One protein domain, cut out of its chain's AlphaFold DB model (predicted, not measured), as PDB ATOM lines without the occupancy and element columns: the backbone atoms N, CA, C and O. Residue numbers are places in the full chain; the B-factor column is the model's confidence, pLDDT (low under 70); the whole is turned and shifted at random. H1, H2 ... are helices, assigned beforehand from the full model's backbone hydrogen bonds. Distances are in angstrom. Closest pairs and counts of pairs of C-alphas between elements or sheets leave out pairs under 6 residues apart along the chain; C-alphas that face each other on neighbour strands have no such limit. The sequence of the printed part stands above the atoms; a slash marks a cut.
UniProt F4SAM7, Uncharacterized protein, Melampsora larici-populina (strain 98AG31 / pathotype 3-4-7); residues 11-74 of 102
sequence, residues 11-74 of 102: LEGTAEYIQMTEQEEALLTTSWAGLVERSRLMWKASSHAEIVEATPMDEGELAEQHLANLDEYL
ATOM      1  N   LEU A  11     255.107 237.840 240.512       84.94
ATOM      2  CA  LEU A  11     256.330 237.330 239.890       84.94
ATOM      3  C   LEU A  11     256.129 235.916 239.336       84.94
ATOM      4  O   LEU A  11     256.529 235.653 238.204       84.94
ATOM      5  N   GLU A  12     255.467 235.036 240.088       83.75
ATOM      6  CA  GLU A  12     255.120 233.683 239.637       83.75
ATOM      7  C   GLU A  12     254.195 233.722 238.417       83.75
ATOM      8  O   GLU A  12     254.512 233.122 237.393       83.75
ATOM      9  N   GLY A  13     253.119 234.514 238.462       82.75
ATOM     10  CA  GLY A  13     252.212 234.671 237.323       82.75
ATOM     11  C   GLY A  13     252.885 235.292 236.094       82.75
ATOM     12  O   GLY A  13     252.582 234.920 234.964       82.75
ATOM     13  N   THR A  14     253.844 236.198 236.297       81.62
ATOM     14  CA  THR A  14     254.631 236.789 235.203       81.62
ATOM     15  C   THR A  14     255.577 235.756 234.589       81.62
ATOM     16  O   THR A  14     255.690 235.675 233.368       81.62
ATOM     17  N   ALA A  15     256.227 234.929 235.412       86.06
ATOM     18  CA  ALA A  15     257.092 233.855 234.934       86.06
ATOM     19  C   ALA A  15     256.311 232.790 234.149       86.06
ATOM     20  O   ALA A  15     256.809 232.312 233.130       86.06
ATOM     21  N   GLU A  16     255.098 232.449 234.594       82.62
ATOM     22  CA  GLU A  16     254.186 231.561 233.866       82.62
ATOM     23  C   GLU A  16     253.758 232.172 232.531       82.62
ATOM     24  O   GLU A  16     253.854 231.508 231.501       82.62
ATOM     25  N   TYR A  17     253.370 233.451 232.521       80.19
ATOM     26  CA  TYR A  17     252.964 234.154 231.303       80.19
ATOM     27  C   TYR A  17     254.078 234.197 230.246       80.19
ATOM     28  O   TYR A  17     253.829 233.923 229.076       80.19
ATOM     29  N   ILE A  18     255.323 234.475 230.649       84.69
ATOM     30  CA  ILE A  18     256.482 234.537 229.735       84.69
ATOM     31  C   ILE A  18     256.778 233.175 229.080       84.69
ATOM     32  O   ILE A  18     257.375 233.118 228.007       84.69
ATOM     33  N   GLN A  19     256.378 232.077 229.720       90.62
ATOM     34  CA  GLN A  19     256.607 230.718 229.230       90.62
ATOM     35  C   GLN A  19     255.427 230.159 228.424       90.62
ATOM     36  O   GLN A  19     255.515 229.028 227.943       90.62
ATOM     37  N   MET A  20     254.336 230.919 228.272       90.25
ATOM     38  CA  MET A  20     253.165 230.470 227.528       90.25
ATOM     39  C   MET A  20     253.492 230.257 226.051       90.25
ATOM     40  O   MET A  20     254.197 231.030 225.407       90.25
ATOM     41  N   THR A  21     252.924 229.195 225.495       93.69
ATOM     42  CA  THR A  21     252.926 228.967 224.054       93.69
ATOM     43  C   THR A  21     251.950 229.917 223.355       93.69
ATOM     44  O   THR A  21     250.957 230.351 223.941       93.69
ATOM     45  N   GLU A  22     252.154 230.165 222.057       92.25
ATOM     46  CA  GLU A  22     251.237 230.988 221.245       92.25
ATOM     47  C   GLU A  22     249.777 230.499 221.320       92.25
ATOM     48  O   GLU A  22     248.831 231.287 221.303       92.25
ATOM     49  N   GLN A  23     249.571 229.182 221.426       92.62
ATOM     50  CA  GLN A  23     248.236 228.599 221.545       92.62
ATOM     51  C   GLN A  23     247.575 228.944 222.886       92.62
ATOM     52  O   GLN A  23     246.378 229.235 222.927       92.62
ATOM     53  N   GLU A  24     248.331 228.909 223.981       90.94
ATOM     54  CA  GLU A  24     247.836 229.265 225.311       90.94
ATOM     55  C   GLU A  24     247.546 230.766 225.399       90.94
ATOM     56  O   GLU A  24     246.510 231.158 225.939       90.94
ATOM     57  N   GLU A  25     248.395 231.604 224.800       90.62
ATOM     58  CA  GLU A  25     248.181 233.051 224.718       90.62
ATOM     59  C   GLU A  25     246.914 233.385 223.914       90.62
ATOM     60  O   GLU A  25     246.092 234.206 224.335       90.62
ATOM     61  N   ALA A  26     246.678 232.688 222.798       91.44
ATOM     62  CA  ALA A  26     245.462 232.850 222.003       91.44
ATOM     63  C   ALA A  26     244.192 232.446 222.781       91.44
ATOM     64  O   ALA A  26     243.157 233.122 222.696       91.44
ATOM     65  N   LEU A  27     244.255 231.369 223.574       93.12
ATOM     66  CA  LEU A  27     243.152 230.944 224.444       93.12
ATOM     67  C   LEU A  27     242.887 231.959 225.562       93.12
ATOM     68  O   LEU A  27     241.726 232.282 225.840       93.12
ATOM     69  N   LEU A  28     243.947 232.484 226.179       90.44
ATOM     70  CA  LEU A  28     243.859 233.506 227.215       90.44
ATOM     71  C   LEU A  28     243.255 234.800 226.655       90.44
ATOM     72  O   LEU A  28     242.302 235.328 227.228       90.44
ATOM     73  N   THR A  29     243.715 235.245 225.488       91.50
ATOM     74  CA  THR A  29     243.187 236.419 224.775       91.50
ATOM     75  C   THR A  29     241.700 236.259 224.455       91.50
ATOM     76  O   THR A  29     240.898 237.158 224.712       91.50
ATOM     77  N   THR A  30     241.297 235.085 223.959       94.31
ATOM     78  CA  THR A  30     239.887 234.780 223.669       94.31
ATOM     79  C   THR A  30     239.034 234.816 224.941       94.31
ATOM     80  O   THR A  30     237.931 235.369 224.950       94.31
ATOM     81  N   SER A  31     239.552 234.258 226.036       92.94
ATOM     82  CA  SER A  31     238.874 234.245 227.335       92.94
ATOM     83  C   SER A  31     238.698 235.658 227.892       92.94
ATOM     84  O   SER A  31     237.609 236.005 228.363       92.94
ATOM     85  N   TRP A  32     239.730 236.497 227.775       93.69
ATOM     86  CA  TRP A  32     239.686 237.909 228.143       93.69
ATOM     87  C   TRP A  32     238.678 238.694 227.314       93.69
ATOM     88  O   TRP A  32     237.852 239.398 227.892       93.69
ATOM     89  N   ALA A  33     238.668 238.527 225.991       91.88
ATOM     90  CA  ALA A  33     237.689 239.176 225.122       91.88
ATOM     91  C   ALA A  33     236.248 238.824 225.537       91.88
ATOM     92  O   ALA A  33     235.394 239.703 225.667       91.88
ATOM     93  N   GLY A  34     235.988 237.549 225.846       92.56
ATOM     94  CA  GLY A  34     234.689 237.105 226.352       92.56
ATOM     95  C   GLY A  34     234.339 237.652 227.741       92.56
ATOM     96  O   GLY A  34     233.162 237.843 228.058       92.56
ATOM     97  N   LEU A  35     235.326 237.902 228.605       93.69
ATOM     98  CA  LEU A  35     235.102 238.558 229.894       93.69
ATOM     99  C   LEU A  35     234.770 240.042 229.710       93.69
ATOM    100  O   LEU A  35     233.783 240.505 230.277       93.69
ATOM    101  N   VAL A  36     235.541 240.760 228.889       89.50
ATOM    102  CA  VAL A  36     235.318 242.178 228.578       89.50
ATOM    103  C   VAL A  36     233.916 242.388 228.019       89.50
ATOM    104  O   VAL A  36     233.189 243.245 228.515       89.50
ATOM    105  N   GLU A  37     233.493 241.572 227.053       90.94
ATOM    106  CA  GLU A  37     232.167 241.710 226.446       90.94
ATOM    107  C   GLU A  37     231.038 241.482 227.460       90.94
ATOM    108  O   GLU A  37     230.095 242.270 227.548       90.94
ATOM    109  N   ARG A  38     231.155 240.453 228.311       91.88
ATOM    110  CA  ARG A  38     230.180 240.212 229.389       91.88
ATOM    111  C   ARG A  38     230.120 241.373 230.378       91.88
ATOM    112  O   ARG A  38     229.025 241.774 230.775       91.88
ATOM    113  N   SER A  39     231.269 241.927 230.749       87.19
ATOM    114  CA  SER A  39     231.350 243.091 231.631       87.19
ATOM    115  C   SER A  39     230.715 244.327 230.994       87.19
ATOM    116  O   SER A  39     229.956 245.022 231.664       87.19
ATOM    117  N   ARG A  40     230.937 244.566 229.694       86.31
ATOM    118  CA  ARG A  40     230.293 245.660 228.947       86.31
ATOM    119  C   ARG A  40     228.773 245.520 228.935       86.31
ATOM    120  O   ARG A  40     228.066 246.489 229.207       86.31
ATOM    121  N   LEU A  41     228.264 244.316 228.669       88.12
ATOM    122  CA  LEU A  41     226.826 244.036 228.691       88.12
ATOM    123  C   LEU A  41     226.214 244.277 230.074       88.12
ATOM    124  O   LEU A  41     225.177 244.934 230.178       88.12
ATOM    125  N   MET A  42     226.865 243.783 231.130       88.56
ATOM    126  CA  MET A  42     226.422 244.006 232.507       88.56
ATOM    127  C   MET A  42     226.432 245.488 232.869       88.56
ATOM    128  O   MET A  42     225.431 245.990 233.373       88.56
ATOM    129  N   TRP A  43     227.514 246.200 232.550       85.38
ATOM    130  CA  TRP A  43     227.622 247.634 232.793       85.38
ATOM    131  C   TRP A  43     226.500 248.402 232.102       85.38
ATOM    132  O   TRP A  43     225.793 249.164 232.752       85.38
ATOM    133  N   LYS A  44     226.274 248.153 230.806       84.06
ATOM    134  CA  LYS A  44     225.206 248.800 230.034       84.06
ATOM    135  C   LYS A  44     223.821 248.542 230.634       84.06
ATOM    136  O   LYS A  44     222.969 249.426 230.600       84.06
ATOM    137  N   ALA A  45     223.595 247.348 231.182       84.75
ATOM    138  CA  ALA A  45     222.339 247.005 231.838       84.75
ATOM    139  C   ALA A  45     222.149 247.718 233.190       84.75
ATOM    140  O   ALA A  45     221.010 247.976 233.575       84.75
ATOM    141  N   SER A  46     223.229 248.038 233.913       85.19
ATOM    142  CA  SER A  46     223.153 248.578 235.276       85.19
ATOM    143  C   SER A  46     223.371 250.089 235.385       85.19
ATOM    144  O   SER A  46     222.730 250.738 236.210       85.19
ATOM    145  N   SER A  47     224.282 250.667 234.602       81.38
ATOM    146  CA  SER A  47     224.811 252.014 234.857       81.38
ATOM    147  C   SER A  47     223.990 253.143 234.231       81.38
ATOM    148  O   SER A  47     224.158 254.289 234.632       81.38
ATOM    149  N   HIS A  48     223.121 252.846 233.250       78.81
ATOM    150  CA  HIS A  48     222.488 253.848 232.368       78.81
ATOM    151  C   HIS A  48     223.492 254.842 231.739       78.81
ATOM    152  O   HIS A  48     223.093 255.884 231.224       78.81
ATOM    153  N   ALA A  49     224.786 254.517 231.773       74.19
ATOM    154  CA  ALA A  49     225.882 255.349 231.318       74.19
ATOM    155  C   ALA A  49     226.568 254.684 230.126       74.19
ATOM    156  O   ALA A  49     226.661 253.456 230.033       74.19
ATOM    157  N   GLU A  50     227.048 255.509 229.206       74.88
ATOM    158  CA  GLU A  50     227.800 255.043 228.053       74.88
ATOM    159  C   GLU A  50     229.177 254.521 228.480       74.88
ATOM    160  O   GLU A  50     229.804 255.043 229.403       74.88
ATOM    161  N   ILE A  51     229.635 253.459 227.818       75.12
ATOM    162  CA  ILE A  51     231.023 253.013 227.929       75.12
ATOM    163  C   ILE A  51     231.807 253.848 226.929       75.12
ATOM    164  O   ILE A  51     231.669 253.644 225.726       75.12
ATOM    165  N   VAL A  52     232.589 254.796 227.432       77.44
ATOM    166  CA  VAL A  52     233.442 255.649 226.605       77.44
ATOM    167  C   VAL A  52     234.734 254.892 226.301       77.44
ATOM    168  O   VAL A  52     235.292 254.234 227.182       77.44
ATOM    169  N   GLU A  53     235.199 254.950 225.054       76.12
ATOM    170  CA  GLU A  53     236.537 254.460 224.725       76.12
ATOM    171  C   GLU A  53     237.572 255.378 225.372       76.12
ATOM    172  O   GLU A  53     237.544 256.592 225.179       76.12
ATOM    173  N   ALA A  54     238.461 254.796 226.174       77.19
ATOM    174  CA  ALA A  54     239.573 255.542 226.733       77.19
ATOM    175  C   ALA A  54     240.534 255.906 225.599       77.19
ATOM    176  O   ALA A  54     241.052 255.026 224.906       77.19
ATOM    177  N   THR A  55     240.766 257.199 225.407       77.38
ATOM    178  CA  THR A  55     241.858 257.684 224.566       77.38
ATOM    179  C   THR A  55     243.183 257.361 225.266       77.38
ATOM    180  O   THR A  55     243.252 257.493 226.491       77.38
ATOM    181  N   PRO A  56     244.228 256.915 224.542       77.88
ATOM    182  CA  PRO A  56     245.561 256.796 225.120       77.88
ATOM    183  C   PRO A  56     245.997 258.133 225.714       77.88
ATOM    184  O   PRO A  56     245.731 259.173 225.112       77.88
ATOM    185  N   MET A  57     246.659 258.077 226.869       81.31
ATOM    186  CA  MET A  57     247.152 259.265 227.556       81.31
ATOM    187  C   MET A  57     248.162 259.992 226.667       81.31
ATOM    188  O   MET A  57     249.075 259.353 226.130       81.31
ATOM    189  N   ASP A  58     247.975 261.294 226.471       88.62
ATOM    190  CA  ASP A  58     248.878 262.075 225.628       88.62
ATOM    191  C   ASP A  58     250.155 262.507 226.375       88.62
ATOM    192  O   ASP A  58     250.296 262.325 227.586       88.62
ATOM    193  N   GLU A  59     251.143 263.029 225.640       85.81
ATOM    194  CA  GLU A  59     252.432 263.445 226.217       85.81
ATOM    195  C   GLU A  59     252.276 264.560 227.267       85.81
ATOM    196  O   GLU A  59     253.083 264.649 228.194       85.81
ATOM    197  N   GLY A  60     251.242 265.398 227.138       86.50
ATOM    198  CA  GLY A  60     250.921 266.448 228.098       86.50
ATOM    199  C   GLY A  60     250.316 265.871 229.373       86.50
ATOM    200  O   GLY A  60     250.798 266.167 230.462       86.50
ATOM    201  N   GLU A  61     249.333 264.981 229.243       86.38
ATOM    202  CA  GLU A  61     248.721 264.260 230.363       86.38
ATOM    203  C   GLU A  61     249.748 263.393 231.115       86.38
ATOM    204  O   GLU A  61     249.741 263.341 232.346       86.38
ATOM    205  N   LEU A  62     250.695 262.769 230.401       86.25
ATOM    206  CA  LEU A  62     251.819 262.043 231.003       86.25
ATOM    207  C   LEU A  62     252.728 262.976 231.815       86.25
ATOM    208  O   LEU A  62     253.137 262.634 232.925       86.25
ATOM    209  N   ALA A  63     253.034 264.165 231.288       84.75
ATOM    210  CA  ALA A  63     253.829 265.160 232.001       84.75
ATOM    211  C   ALA A  63     253.100 265.688 233.249       84.75
ATOM    212  O   ALA A  63     253.723 265.842 234.300       84.75
ATOM    213  N   GLU A  64     251.788 265.912 233.164       84.44
ATOM    214  CA  GLU A  64     250.956 266.301 234.307       84.44
ATOM    215  C   GLU A  64     250.914 265.207 235.378       84.44
ATOM    216  O   GLU A  64     251.078 265.509 236.559       84.44
ATOM    217  N   GLN A  65     250.784 263.934 234.989       83.19
ATOM    218  CA  GLN A  65     250.861 262.808 235.921       83.19
ATOM    219  C   GLN A  65     252.231 262.733 236.610       83.19
ATOM    220  O   GLN A  65     252.303 262.532 237.820       83.19
ATOM    221  N   HIS A  66     253.326 262.914 235.865       82.06
ATOM    222  CA  HIS A  66     254.670 262.933 236.445       82.06
ATOM    223  C   HIS A  66     254.854 264.083 237.442       82.06
ATOM    224  O   HIS A  66     255.464 263.880 238.490       82.06
ATOM    225  N   LEU A  67     254.308 265.268 237.152       79.75
ATOM    226  CA  LEU A  67     254.340 266.408 238.071       79.75
ATOM    227  C   LEU A  67     253.470 266.179 239.314       79.75
ATOM    228  O   LEU A  67     253.906 266.509 240.412       79.75
ATOM    229  N   ALA A  68     252.287 265.579 239.160       77.44
ATOM    230  CA  ALA A  68     251.414 265.230 240.281       77.44
ATOM    231  C   ALA A  68     252.071 264.204 241.218       77.44
ATOM    232  O   ALA A  68     252.030 264.360 242.434       77.44
ATOM    233  N   ASN A  69     252.741 263.199 240.650       71.81
ATOM    234  CA  ASN A  69     253.486 262.217 241.432       71.81
ATOM    235  C   ASN A  69     254.690 262.860 242.139       71.81
ATOM    236  O   ASN A  69     255.006 262.479 243.257       71.81
ATOM    237  N   LEU A  70     255.364 263.831 241.510       67.75
ATOM    238  CA  LEU A  70     256.497 264.541 242.113       67.75
ATOM    239  C   LEU A  70     256.075 265.385 243.326       67.75
ATOM    240  O   LEU A  70     256.816 265.439 244.301       67.75
ATOM    241  N   ASP A  71     254.895 266.006 243.277       58.53
ATOM    242  CA  ASP A  71     254.327 266.780 244.394       58.53
ATOM    243  C   ASP A  71     254.045 265.881 245.615       58.53
ATOM    244  O   ASP A  71     254.338 266.254 246.747       58.53
ATOM    245  N   GLU A  72     253.598 264.639 245.385       56.28
ATOM    246  CA  GLU A  72     253.350 263.648 246.446       56.28
ATOM    247  C   GLU A  72     254.644 263.201 247.163       56.28
ATOM    248  O   GLU A  72     254.628 262.956 248.368       56.28
ATOM    249  N   TYR A  73     255.793 263.175 246.471       55.84
ATOM    250  CA  TYR A  73     257.101 262.889 247.091       55.84
ATOM    251  C   TYR A  73     257.708 264.083 247.840       55.84
ATOM    252  O   TYR A  73     258.572 263.891 248.697       55.84
ATOM    253  N   LEU A  74     257.293 265.315 247.529       55.81
ATOM    254  CA  LEU A  74     257.805 266.522 248.187       55.81
ATOM    255  C   LEU A  74     257.121 266.806 249.531       55.81
ATOM    256  O   LEU A  74     257.695 267.513 250.360       55.81
TER     257      LEU A  74
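What this domain is: This is residues 11 to 74 of the 102 residues of an uncharacterized protein of Melampsora larici-populina (strain 98AG31 / pathotype 3-4-7) (UniProt F4SAM7). The printed part is an open V of three helices with an empty middle. The long helix H2 makes one side, the link after it and then H3 make the other, and the short H1 turns off at the beginning of H2. The 64 printed residues have three named helices, H1, H2 and H3 in chain order, and no named strand; the class is all helix. The whole is extended, with a radius of gyration of the C-alphas of 18.2 A, and flat, spanning 45 by 39 by 19 A.

How they stand to each other: Start at Leu 11, where H1, residues 11 to 18, begins. After a tight link of 3 residues comes H2, residues 22 to 47; H1 and H2 are apart, but only just, with 8.2 A between their closest C-alphas. A long link of 11 residues then leads to H3, residues 59 to 74, which is apart from both H1 and H2. Look at the backbone of H1, H2 and H3, and you will find every O i to N i+4 pair within hydrogen-bond range.

Where its parts are: Find C-alpha 11 at (256.330, 237.330, 239.890); from there H1 runs 10.5 A to C-alpha 18. Next find C-alpha 22 at (251.237, 230.988, 221.245), from which H2 runs 36.4 A to C-alpha 47. H3 runs 22.8 A from C-alpha 59 to C-alpha 74 at (257.805, 266.522, 248.187).

The domain as a whole: The two C-alphas farthest apart are those of Gln 23 and Leu 74, at 47.3 A. The printed part has no cut. Among the stretches that stand free are residues 29 to 39 of H2 and 66 to 74 of H3. In the B-factor column, the mean pLDDT of the printed part is 83.4, and residues 70 to 74 are under 70.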